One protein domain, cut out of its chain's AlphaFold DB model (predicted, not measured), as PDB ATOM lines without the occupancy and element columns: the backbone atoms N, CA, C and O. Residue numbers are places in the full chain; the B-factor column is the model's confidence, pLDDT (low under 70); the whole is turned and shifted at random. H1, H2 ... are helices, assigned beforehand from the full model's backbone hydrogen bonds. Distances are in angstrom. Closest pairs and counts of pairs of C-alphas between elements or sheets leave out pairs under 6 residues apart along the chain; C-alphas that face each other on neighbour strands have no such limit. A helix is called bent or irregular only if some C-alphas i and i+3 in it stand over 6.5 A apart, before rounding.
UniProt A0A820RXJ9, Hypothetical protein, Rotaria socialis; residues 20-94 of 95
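AT A GLANCE: This is residues 20 to 94 of the 95 residues of the protein "Hypothetical protein" of Rotaria socialis (UniProt A0A820RXJ9). An open, elongated frame of three separate helices: H1 and H3 are near each other, about perpendicular, at one end, H2 is at the other end, and the long stretch of residues 56 to 78 arches back from H2 to H3 round a largely empty middle. The printed part has 75 residues with three named helices, in the order H1, H2, H3, and no named strand. The class is all helix. The whole is only just loose, close to extended, with a radius of gyration of the C-alphas of 16.9 A and spans of 47 by 28 by 21 A.

HOW THE PARTS SIT: H1, residues 20 to 34, and H3, residues 79 to 93, are close but not clearly touching, with 2 pairs of C-alphas within 8 A. Their closest C-alphas, those of Ile 30 and Phe 89, are 7.4 A apart. Their lines stand about perpendicular, at 82 degrees, and their centres are 11.8 A apart. H2, residues 43 to 55, touches no helix and is apart from H1 and from H3. In H2 and H3 every O i to N i+4 pair is within hydrogen-bond range; in H1, 7 of 11 are.

IN THESE COORDINATES: H1 begins at C-alpha 20 (50.482, -13.953, 17.573) and is 20.8 A long. It is irregular: C-alphas 26 and 29 are 7.0 A apart. H3 is 21.4 A long and ends at C-alpha 93 (30.852, -15.343, 19.441). H2 is 18.4 A long, from C-alpha 43 (53.400, -26.982, 39.507) to C-alpha 55.

THE WHOLE: The two C-alphas farthest apart, those of Pro 61 and Gly 94, are 49.4 A apart. The printed part has no cut. The link from H1 to H2 is short, with 8 residues; that from H2 to H3 is long, with 23. Residues 60 to 84 stand free, of which 79 to 84 belong to H3. The mean pLDDT of the printed part is 91.2, and residue 94 is under 70.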
ATOM      1  N   SER A  20      50.518 -12.851  16.603       89.69
ATOM      2  CA  SER A  20      50.482 -13.953  17.573       89.69
ATOM      3  C   SER A  20      49.847 -13.521  18.894       89.69
ATOM      4  O   SER A  20      48.901 -14.150  19.341       89.69
ATOM      5  N   LYS A  21      50.258 -12.374  19.455       90.06
ATOM      6  CA  LYS A  21      49.662 -11.847  20.696       90.06
ATOM      7  C   LYS A  21      48.170 -11.539  20.575       90.06
ATOM      8  O   LYS A  21      47.450 -11.604  21.569       90.06
ATOM      9  N   PHE A  22      47.715 -11.111  19.400       90.38
ATOM     10  CA  PHE A  22      46.295 -10.893  19.146       90.38
ATOM     11  C   PHE A  22      45.542 -12.226  19.072       90.38
ATOM     12  O   PHE A  22      44.527 -12.379  19.747       90.38
ATOM     13  N   LEU A  23      46.071 -13.194  18.319       90.06
ATOM     14  CA  LEU A  23      45.495 -14.531  18.200       90.06
ATOM     15  C   LEU A  23      45.432 -15.239  19.556       90.06
ATOM     16  O   LEU A  23      44.391 -15.798  19.872       90.06
ATOM     17  N   ASP A  24      46.465 -15.125  20.392       90.69
ATOM     18  CA  ASP A  24      46.478 -15.692  21.747       90.69
ATOM     19  C   ASP A  24      45.284 -15.203  22.574       90.69
ATOM     20  O   ASP A  24      44.614 -15.986  23.241       90.69
ATOM     21  N   LYS A  25      44.961 -13.906  22.494       89.75
ATOM     22  CA  LYS A  25      43.794 -13.332  23.182       89.75
ATOM     23  C   LYS A  25      42.473 -13.805  22.587       89.75
ATOM     24  O   LYS A  25      41.506 -13.955  23.325       89.75
ATOM     25  N   LEU A  26      42.430 -14.006  21.271       88.44
ATOM     26  CA  LEU A  26      41.247 -14.474  20.556       88.44
ATOM     27  C   LEU A  26      40.913 -15.929  20.913       88.44
ATOM     28  O   LEU A  26      39.744 -16.259  21.092       88.44
ATOM     29  N   ILE A  27      41.930 -16.786  21.035       89.62
ATOM     30  CA  ILE A  27      41.764 -18.216  21.327       89.62
ATOM     31  C   ILE A  27      41.640 -18.511  22.826       89.62
ATOM     32  O   ILE A  27      41.082 -19.544  23.189       89.62
ATOM     33  N   TRP A  28      42.120 -17.621  23.704       90.50
ATOM     34  CA  TRP A  28      42.095 -17.822  25.159       90.50
ATOM     35  C   TRP A  28      40.729 -18.254  25.724       90.50
ATOM     36  O   TRP A  28      40.685 -19.189  26.524       90.50
ATOM     37  N   PRO A  29      39.586 -17.682  25.295       91.19
ATOM     38  CA  PRO A  29      38.289 -18.098  25.823       91.19
ATOM     39  C   PRO A  29      37.908 -19.545  25.466       91.19
ATOM     40  O   PRO A  29      37.136 -20.166  26.196       91.19
ATOM     41  N   ILE A  30      38.447 -20.108  24.375       89.50
ATOM     42  CA  ILE A  30      38.275 -21.532  24.041       89.50
ATOM     43  C   ILE A  30      38.939 -22.386  25.124       89.50
ATOM     44  O   ILE A  30      38.330 -23.332  25.629       89.50
ATOM     45  N   PHE A  31      40.165 -22.021  25.515       89.50
ATOM     46  CA  PHE A  31      40.897 -22.691  26.589       89.50
ATOM     47  C   PHE A  31      40.141 -22.596  27.920       89.50
ATOM     48  O   PHE A  31      39.913 -23.624  28.564       89.50
ATOM     49  N   ASP A  32      39.686 -21.399  28.296       90.38
ATOM     50  CA  ASP A  32      38.948 -21.185  29.547       90.38
ATOM     51  C   ASP A  32      37.671 -22.031  29.621       90.38
ATOM     52  O   ASP A  32      37.354 -22.605  30.665       90.38
ATOM     53  N   LYS A  33      36.954 -22.159  28.501       87.81
ATOM     54  CA  LYS A  33      35.702 -22.916  28.431       87.81
ATOM     55  C   LYS A  33      35.908 -24.431  28.470       87.81
ATOM     56  O   LYS A  33      35.098 -25.127  29.079       87.81
ATOM     57  N   HIS A  34      36.937 -24.947  27.798       86.75
ATOM     58  CA  HIS A  34      37.049 -26.384  27.520       86.75
ATOM     59  C   HIS A  34      38.190 -27.097  28.245       86.75
ATOM     60  O   HIS A  34      38.046 -28.273  28.561       86.75
ATOM     61  N   ALA A  35      39.302 -26.415  28.513       89.69
ATOM     62  CA  ALA A  35      40.520 -27.047  29.018       89.69
ATOM     63  C   ALA A  35      40.871 -26.622  30.449       89.69
ATOM     64  O   ALA A  35      41.477 -27.397  31.186       89.69
ATOM     65  N   ARG A  36      40.453 -25.429  30.892       90.06
ATOM     66  CA  ARG A  36      40.861 -24.879  32.195       90.06
ATOM     67  C   ARG A  36      40.531 -25.772  33.390       90.06
ATOM     68  O   ARG A  36      41.302 -25.799  34.340       90.06
ATOM     69  N   SER A  37      39.410 -26.495  33.345       88.50
ATOM     70  CA  SER A  37      38.988 -27.400  34.427       88.50
ATOM     71  C   SER A  37      39.756 -28.728  34.464       88.50
ATOM     72  O   SER A  37      39.737 -29.416  35.480       88.50
ATOM     73  N   THR A  38      40.428 -29.090  33.370       89.69
ATOM     74  CA  THR A  38      41.129 -30.373  33.201       89.69
ATOM     75  C   THR A  38      42.644 -30.222  33.080       89.69
ATOM     76  O   THR A  38      43.358 -31.220  33.032       89.69
ATOM     77  N   THR A  39      43.142 -28.991  32.990       92.44
ATOM     78  CA  THR A  39      44.551 -28.684  32.746       92.44
ATOM     79  C   THR A  39      45.139 -27.928  33.928       92.44
ATOM     80  O   THR A  39      44.652 -26.860  34.297       92.44
ATOM     81  N   PHE A  40      46.234 -28.455  34.470       93.31
ATOM     82  CA  PHE A  40      47.070 -27.748  35.436       93.31
ATOM     83  C   PHE A  40      47.992 -26.779  34.694       93.31
ATOM     84  O   PHE A  40      48.670 -27.179  33.746       93.31
ATOM     85  N   ILE A  41      48.008 -25.510  35.103       90.69
ATOM     86  CA  ILE A  41      48.811 -24.473  34.431       90.69
ATOM     87  C   ILE A  41      50.288 -24.577  34.813       90.69
ATOM     88  O   ILE A  41      51.169 -24.392  33.974       90.69
ATOM     89  N   ASP A  42      50.561 -24.870  36.080       93.06
ATOM     90  CA  ASP A  42      51.909 -24.975  36.615       93.06
ATOM     91  C   ASP A  42      51.975 -25.950  37.803       93.06
ATOM     92  O   ASP A  42      50.989 -26.581  38.194       93.06
ATOM     93  N   GLY A  43      53.176 -26.098  38.367       93.19
ATOM     94  CA  GLY A  43      53.400 -26.982  39.507       93.19
ATOM     95  C   GLY A  43      52.662 -26.546  40.773       93.19
ATOM     96  O   GLY A  43      52.243 -27.404  41.539       93.19
ATOM     97  N   VAL A  44      52.465 -25.245  40.995       95.38
ATOM     98  CA  VAL A  44      51.748 -24.736  42.174       95.38
ATOM     99  C   VAL A  44      50.252 -25.030  42.043       95.38
ATOM    100  O   VAL A  44      49.638 -25.513  42.991       95.38
ATOM    101  N   ASP A  45      49.687 -24.826  40.852       94.25
ATOM    102  CA  ASP A  45      48.304 -25.173  40.506       94.25
ATOM    103  C   ASP A  45      48.039 -26.668  40.730       94.25
ATOM    104  O   ASP A  45      47.033 -27.042  41.337       94.25
ATOM    105  N   LEU A  46      48.981 -27.530  40.330       94.19
ATOM    106  CA  LEU A  46      48.903 -28.969  40.585       94.19
ATOM    107  C   LEU A  46      48.862 -29.293  42.085       94.19
ATOM    108  O   LEU A  46      48.028 -30.096  42.506       94.19
ATOM    109  N   ILE A  47      49.732 -28.684  42.899       95.31
ATOM    110  CA  ILE A  47      49.747 -28.932  44.348       95.31
ATOM    111  C   ILE A  47      48.411 -28.538  44.983       95.31
ATOM    112  O   ILE A  47      47.837 -29.347  45.709       95.31
ATOM    113  N   HIS A  48      47.858 -27.369  44.647       94.56
ATOM    114  CA  HIS A  48      46.552 -26.951  45.166       94.56
ATOM    115  C   HIS A  48      45.429 -27.932  44.794       94.56
ATOM    116  O   HIS A  48      44.559 -28.228  45.617       94.56
ATOM    117  N   HIS A  49      45.446 -28.480  43.576       93.25
ATOM    118  CA  HIS A  49      44.467 -29.488  43.166       93.25
ATOM    119  C   HIS A  49      44.631 -30.810  43.926       93.25
ATOM    120  O   HIS A  49      43.629 -31.428  44.286       93.25
ATOM    121  N   LEU A  50      45.863 -31.242  44.208       93.44
ATOM    122  CA  LEU A  50      46.133 -32.447  45.003       93.44
ATOM    123  C   LEU A  50      45.729 -32.276  46.474       93.44
ATOM    124  O   LEU A  50      45.174 -33.202  47.074       93.44
ATOM    125  N   GLU A  51      45.957 -31.096  47.046       95.69
ATOM    126  CA  GLU A  51      45.480 -30.744  48.385       95.69
ATOM    127  C   GLU A  51      43.954 -30.803  48.436       95.69
ATOM    128  O   GLU A  51      43.404 -31.522  49.268       95.69
ATOM    129  N   ALA A  52      43.265 -30.162  47.487       95.12
ATOM    130  CA  ALA A  52      41.807 -30.211  47.395       95.12
ATOM    131  C   ALA A  52      41.282 -31.644  47.205       95.12
ATOM    132  O   ALA A  52      40.315 -32.043  47.852       95.12
ATOM    133  N   TYR A  53      41.932 -32.449  46.360       94.69
ATOM    134  CA  TYR A  53      41.598 -33.862  46.165       94.69
ATOM    135  C   TYR A  53      41.705 -34.661  47.474       94.69
ATOM    136  O   TYR A  53      40.848 -35.493  47.778       94.69
ATOM    137  N   THR A  54      42.718 -34.357  48.285       95.38
ATOM    138  CA  THR A  54      42.928 -34.971  49.603       95.38
ATOM    139  C   THR A  54      41.896 -34.487  50.624       95.38
ATOM    140  O   THR A  54      41.276 -35.307  51.297       95.38
ATOM    141  N   THR A  55      41.655 -33.176  50.719       96.75
ATOM    142  CA  THR A  55      40.680 -32.570  51.645       96.75
ATOM    143  C   THR A  55      39.251 -33.033  51.366       96.75
ATOM    144  O   THR A  55      38.486 -33.249  52.301       96.75
ATOM    145  N   ASN A  56      38.908 -33.257  50.098       96.31
ATOM    146  CA  ASN A  56      37.608 -33.796  49.692       96.31
ATOM    147  C   ASN A  56      37.478 -35.313  49.933       96.31
ATOM    148  O   ASN A  56      36.443 -35.898  49.623       96.31
ATOM    149  N   GLY A  57      38.510 -35.966  50.480       95.50
ATOM    150  CA  GLY A  57      38.488 -37.387  50.825       95.50
ATOM    151  C   GLY A  57      38.591 -38.329  49.625       95.50
ATOM    152  O   GLY A  57      38.270 -39.508  49.754       95.50
ATOM    153  N   HIS A  58      39.025 -37.839  48.460       95.19
ATOM    154  CA  HIS A  58      39.162 -38.672  47.265       95.19
ATOM    155  C   HIS A  58      40.439 -39.527  47.283       95.19
ATOM    156  O   HIS A  58      40.482 -40.573  46.639       95.19
ATOM    157  N   LEU A  59      41.470 -39.116  48.033       95.12
ATOM    158  CA  LEU A  59      42.712 -39.877  48.175       95.12
ATOM    159  C   LEU A  59      42.549 -41.026  49.178       95.12
ATOM    160  O   LEU A  59      42.763 -40.875  50.380       95.12
ATOM    161  N   LEU A  60      42.183 -42.195  48.662       95.31
ATOM    162  CA  LEU A  60      42.038 -43.439  49.418       95.31
ATOM    163  C   LEU A  60      43.288 -44.334  49.296       95.31
ATOM    164  O   LEU A  60      44.014 -44.224  48.305       95.31
ATOM    165  N   PRO A  61      43.518 -45.289  50.219       95.19
ATOM    166  CA  PRO A  61      44.651 -46.223  50.148       95.19
ATOM    167  C   PRO A  61      44.723 -47.072  48.869       95.19
ATOM    168  O   PRO A  61      45.785 -47.580  48.528       95.19
ATOM    169  N   ASN A  62      43.599 -47.247  48.172       95.19
ATOM    170  CA  ASN A  62      43.485 -47.979  46.908       95.19
ATOM    171  C   ASN A  62      43.458 -47.059  45.674       95.19
ATOM    172  O   ASN A  62      43.095 -47.505  44.586       95.19
ATOM    173  N   THR A  63      43.799 -45.779  45.832       95.56
ATOM    174  CA  THR A  63      43.906 -44.842  44.709       95.56
ATOM    175  C   THR A  63      45.161 -45.153  43.909       95.56
ATOM    176  O   THR A  63      46.252 -45.251  44.468       95.56
ATOM    177  N   TYR A  64      45.016 -45.273  42.593       95.06
ATOM    178  CA  TYR A  64      46.142 -45.469  41.687       95.06
ATOM    179  C   TYR A  64      46.527 -44.156  41.018       95.06
ATOM    180  O   TYR A  64      45.667 -43.410  40.550       95.06
ATOM    181  N   LEU A  65      47.832 -43.909  40.933       92.25
ATOM    182  CA  LEU A  65      48.384 -42.865  40.084       92.25
ATOM    183  C   LEU A  65      48.770 -43.481  38.739       92.25
ATOM    184  O   LEU A  65      49.650 -44.339  38.673       92.25
ATOM    185  N   CYS A  66      48.120 -43.020  37.675       94.56
ATOM    186  CA  CYS A  66      48.436 -43.402  36.305       94.56
ATOM    187  C   CYS A  66      49.035 -42.200  35.579       94.56
ATOM    188  O   CYS A  66      48.463 -41.111  35.604       94.56
ATOM    189  N   THR A  67      50.166 -42.402  34.911       94.44
ATOM    190  CA  THR A  67      50.824 -41.368  34.109       94.44
ATOM    191  C   THR A  67      50.843 -41.791  32.651       94.44
ATOM    192  O   THR A  67      51.257 -42.907  32.337       94.44
ATOM    193  N   PHE A  68      50.435 -40.886  31.770       94.31
ATOM    194  CA  PHE A  68      50.523 -41.053  30.325       94.31
ATOM    195  C   PHE A  68      51.438 -39.964  29.776       94.31
ATOM    196  O   PHE A  68      51.340 -38.813  30.196       94.31
ATOM    197  N   ASP A  69      52.316 -40.336  28.850       92.12
ATOM    198  CA  ASP A  69      53.171 -39.398  28.130       92.12
ATOM    199  C   ASP A  69      52.719 -39.342  26.670       92.12
ATOM    200  O   ASP A  69      52.587 -40.377  26.014       92.12
ATOM    201  N   ILE A  70      52.438 -38.134  26.180       89.62
ATOM    202  CA  ILE A  70      52.062 -37.904  24.784       89.62
ATOM    203  C   ILE A  70      53.318 -37.469  24.035       89.62
ATOM    204  O   ILE A  70      53.847 -36.378  24.253       89.62
ATOM    205  N   THR A  71      53.783 -38.315  23.120       88.81
ATOM    206  CA  THR A  71      54.940 -38.021  22.272       88.81
ATOM    207  C   THR A  71      54.566 -37.054  21.154       88.81
ATOM    208  O   THR A  71      53.497 -37.175  20.563       88.81
ATOM    209  N   ASP A  72      55.468 -36.125  20.828       86.62
ATOM    210  CA  ASP A  72      55.375 -35.283  19.627       86.62
ATOM    211  C   ASP A  72      54.082 -34.446  19.507       86.62
ATOM    212  O   ASP A  72      53.631 -34.118  18.412       86.62
ATOM    213  N   LEU A  73      53.510 -34.029  20.645       86.38
ATOM    214  CA  LEU A  73      52.245 -33.278  20.724       86.38
ATOM    215  C   LEU A  73      52.161 -32.092  19.743       86.38
ATOM    216  O   LEU A  73      51.131 -31.883  19.110       86.38
ATOM    217  N   TYR A  74      53.247 -31.329  19.595       82.62
ATOM    218  CA  TYR A  74      53.276 -30.156  18.715       82.62
ATOM    219  C   TYR A  74      53.246 -30.494  17.220       82.62
ATOM    220  O   TYR A  74      52.788 -29.674  16.430       82.62
ATOM    221  N   THR A  75      53.746 -31.663  16.810       85.06
ATOM    222  CA  THR A  75      53.773 -32.067  15.392       85.06
ATOM    223  C   THR A  75      52.601 -32.969  15.021       85.06
ATOM    224  O   THR A  75      52.276 -33.067  13.842       85.06
ATOM    225  N   MET A  76      51.951 -33.587  16.010       87.81
ATOM    226  CA  MET A  76      50.779 -34.453  15.842       87.81
ATOM    227  C   MET A  76      49.442 -33.730  16.053       87.81
ATOM    228  O   MET A  76      48.398 -34.379  16.083       87.81
ATOM    229  N   LEU A  77      49.449 -32.400  16.202       87.44
ATOM    230  CA  LEU A  77      48.214 -31.635  16.342       87.44
ATOM    231  C   LEU A  77      47.369 -31.744  15.051       87.44
ATOM    232  O   LEU A  77      47.876 -31.409  13.975       87.44
ATOM    233  N   PRO A  78      46.096 -32.174  15.136       91.62
ATOM    234  CA  PRO A  78      45.206 -32.281  13.981       91.62
ATOM    235  C   PRO A  78      44.833 -30.879  13.481       91.62
ATOM    236  O   PRO A  78      44.053 -30.162  14.114       91.62
ATOM    237  N   GLN A  79      45.482 -30.438  12.401       89.94
ATOM    238  CA  GLN A  79      45.430 -29.038  11.965       89.94
ATOM    239  C   GLN A  79      44.048 -28.633  11.446       89.94
ATOM    240  O   GLN A  79      43.545 -27.587  11.852       89.94
ATOM    241  N   GLU A  80      43.432 -29.458  10.598       94.31
ATOM    242  CA  GLU A  80      42.120 -29.177  10.005       94.31
ATOM    243  C   GLU A  80      41.043 -29.106  11.091       94.31
ATOM    244  O   GLU A  80      40.326 -28.116  11.211       94.31
ATOM    245  N   GLU A  81      41.019 -30.088  11.990       92.31
ATOM    246  CA  GLU A  81      40.074 -30.144  13.100       92.31
ATOM    247  C   GLU A  81      40.260 -28.969  14.072       92.31
ATOM    248  O   GLU A  81      39.289 -28.437  14.613       92.31
ATOM    249  N   SER A  82      41.503 -28.522  14.284       90.19
ATOM    250  CA  SER A  82      41.786 -27.339  15.104       90.19
ATOM    251  C   SER A  82      41.225 -26.062  14.473       90.19
ATOM    252  O   SER A  82      40.694 -25.204  15.185       90.19
ATOM    253  N   LEU A  83      41.320 -25.931  13.145       92.06
ATOM    254  CA  LEU A  83      40.745 -24.805  12.409       92.06
ATOM    255  C   LEU A  83      39.216 -24.847  12.427       92.06
ATOM    256  O   LEU A  83      38.600 -23.812  12.675       92.06
ATOM    257  N   ASP A  84      38.605 -26.018  12.255       94.00
ATOM    258  CA  ASP A  84      37.149 -26.189  12.329       94.00
ATOM    259  C   ASP A  84      36.593 -25.768  13.697       94.00
ATOM    260  O   ASP A  84      35.598 -25.041  13.779       94.00
ATOM    261  N   ILE A  85      37.265 -26.160  14.787       89.88
ATOM    262  CA  ILE A  85      36.906 -25.741  16.151       89.88
ATOM    263  C   ILE A  85      37.004 -24.220  16.292       89.88
ATOM    264  O   ILE A  85      36.095 -23.591  16.841       89.88
ATOM    265  N   LEU A  86      38.088 -23.619  15.793       90.12
ATOM    266  CA  LEU A  86      38.277 -22.172  15.846       90.12
ATOM    267  C   LEU A  86      37.188 -21.443  15.052       90.12
ATOM    268  O   LEU A  86      36.591 -20.504  15.570       90.12
ATOM    269  N   ILE A  87      36.880 -21.887  13.833       92.19
ATOM    270  CA  ILE A  87      35.816 -21.316  12.997       92.19
ATOM    271  C   ILE A  87      34.471 -21.405  13.720       92.19
ATOM    272  O   ILE A  87      33.766 -20.402  13.829       92.19
ATOM    273  N   GLY A  88      34.129 -22.576  14.263       91.62
ATOM    274  CA  GLY A  88      32.897 -22.769  15.025       91.62
ATOM    275  C   GLY A  88      32.797 -21.827  16.228       91.62
ATOM    276  O   GLY A  88      31.744 -21.234  16.467       91.62
ATOM    277  N   PHE A  89      33.904 -21.630  16.947       89.50
ATOM    278  CA  PHE A  89      33.978 -20.672  18.046       89.50
ATOM    279  C   PHE A  89      33.771 -19.226  17.567       89.50
ATOM    280  O   PHE A  89      32.936 -18.514  18.124       89.50
ATOM    281  N   LEU A  90      34.466 -18.785  16.517       89.62
ATOM    282  CA  LEU A  90      34.355 -17.409  16.014       89.62
ATOM    283  C   LEU A  90      32.939 -17.094  15.510       89.62
ATOM    284  O   LEU A  90      32.384 -16.052  15.861       89.62
ATOM    285  N   LEU A  91      32.311 -18.031  14.789       90.88
ATOM    286  CA  LEU A  91      30.924 -17.907  14.331       90.88
ATOM    287  C   LEU A  91      29.927 -17.802  15.493       90.88
ATOM    288  O   LEU A  91      28.939 -17.077  15.390       90.88
ATOM    289  N   GLN A  92      30.171 -18.508  16.602       87.25
ATOM    290  CA  GLN A  92      29.302 -18.459  17.776       87.25
ATOM    291  C   GLN A  92      29.394 -17.117  18.526       87.25
ATOM    292  O   GLN A  92      28.388 -16.665  19.075       87.25
ATOM    293  N   TYR A  93      30.579 -16.504  18.581       81.88
ATOM    294  CA  TYR A  93      30.852 -15.343  19.441       81.88
ATOM    295  C   TYR A  93      31.059 -14.014  18.686       81.88
ATOM    296  O   TYR A  93      31.260 -12.986  19.331       81.88
ATOM    297  N   GLY A  94      30.914 -14.002  17.357       67.94
ATOM    298  CA  GLY A  94      30.728 -12.782  16.560       67.94
ATOM    299  C   GLY A  94      32.007 -12.029  16.191       67.94
ATOM    300  O   GLY A  94      31.991 -10.797  16.185       67.94
TER     301      GLY A  94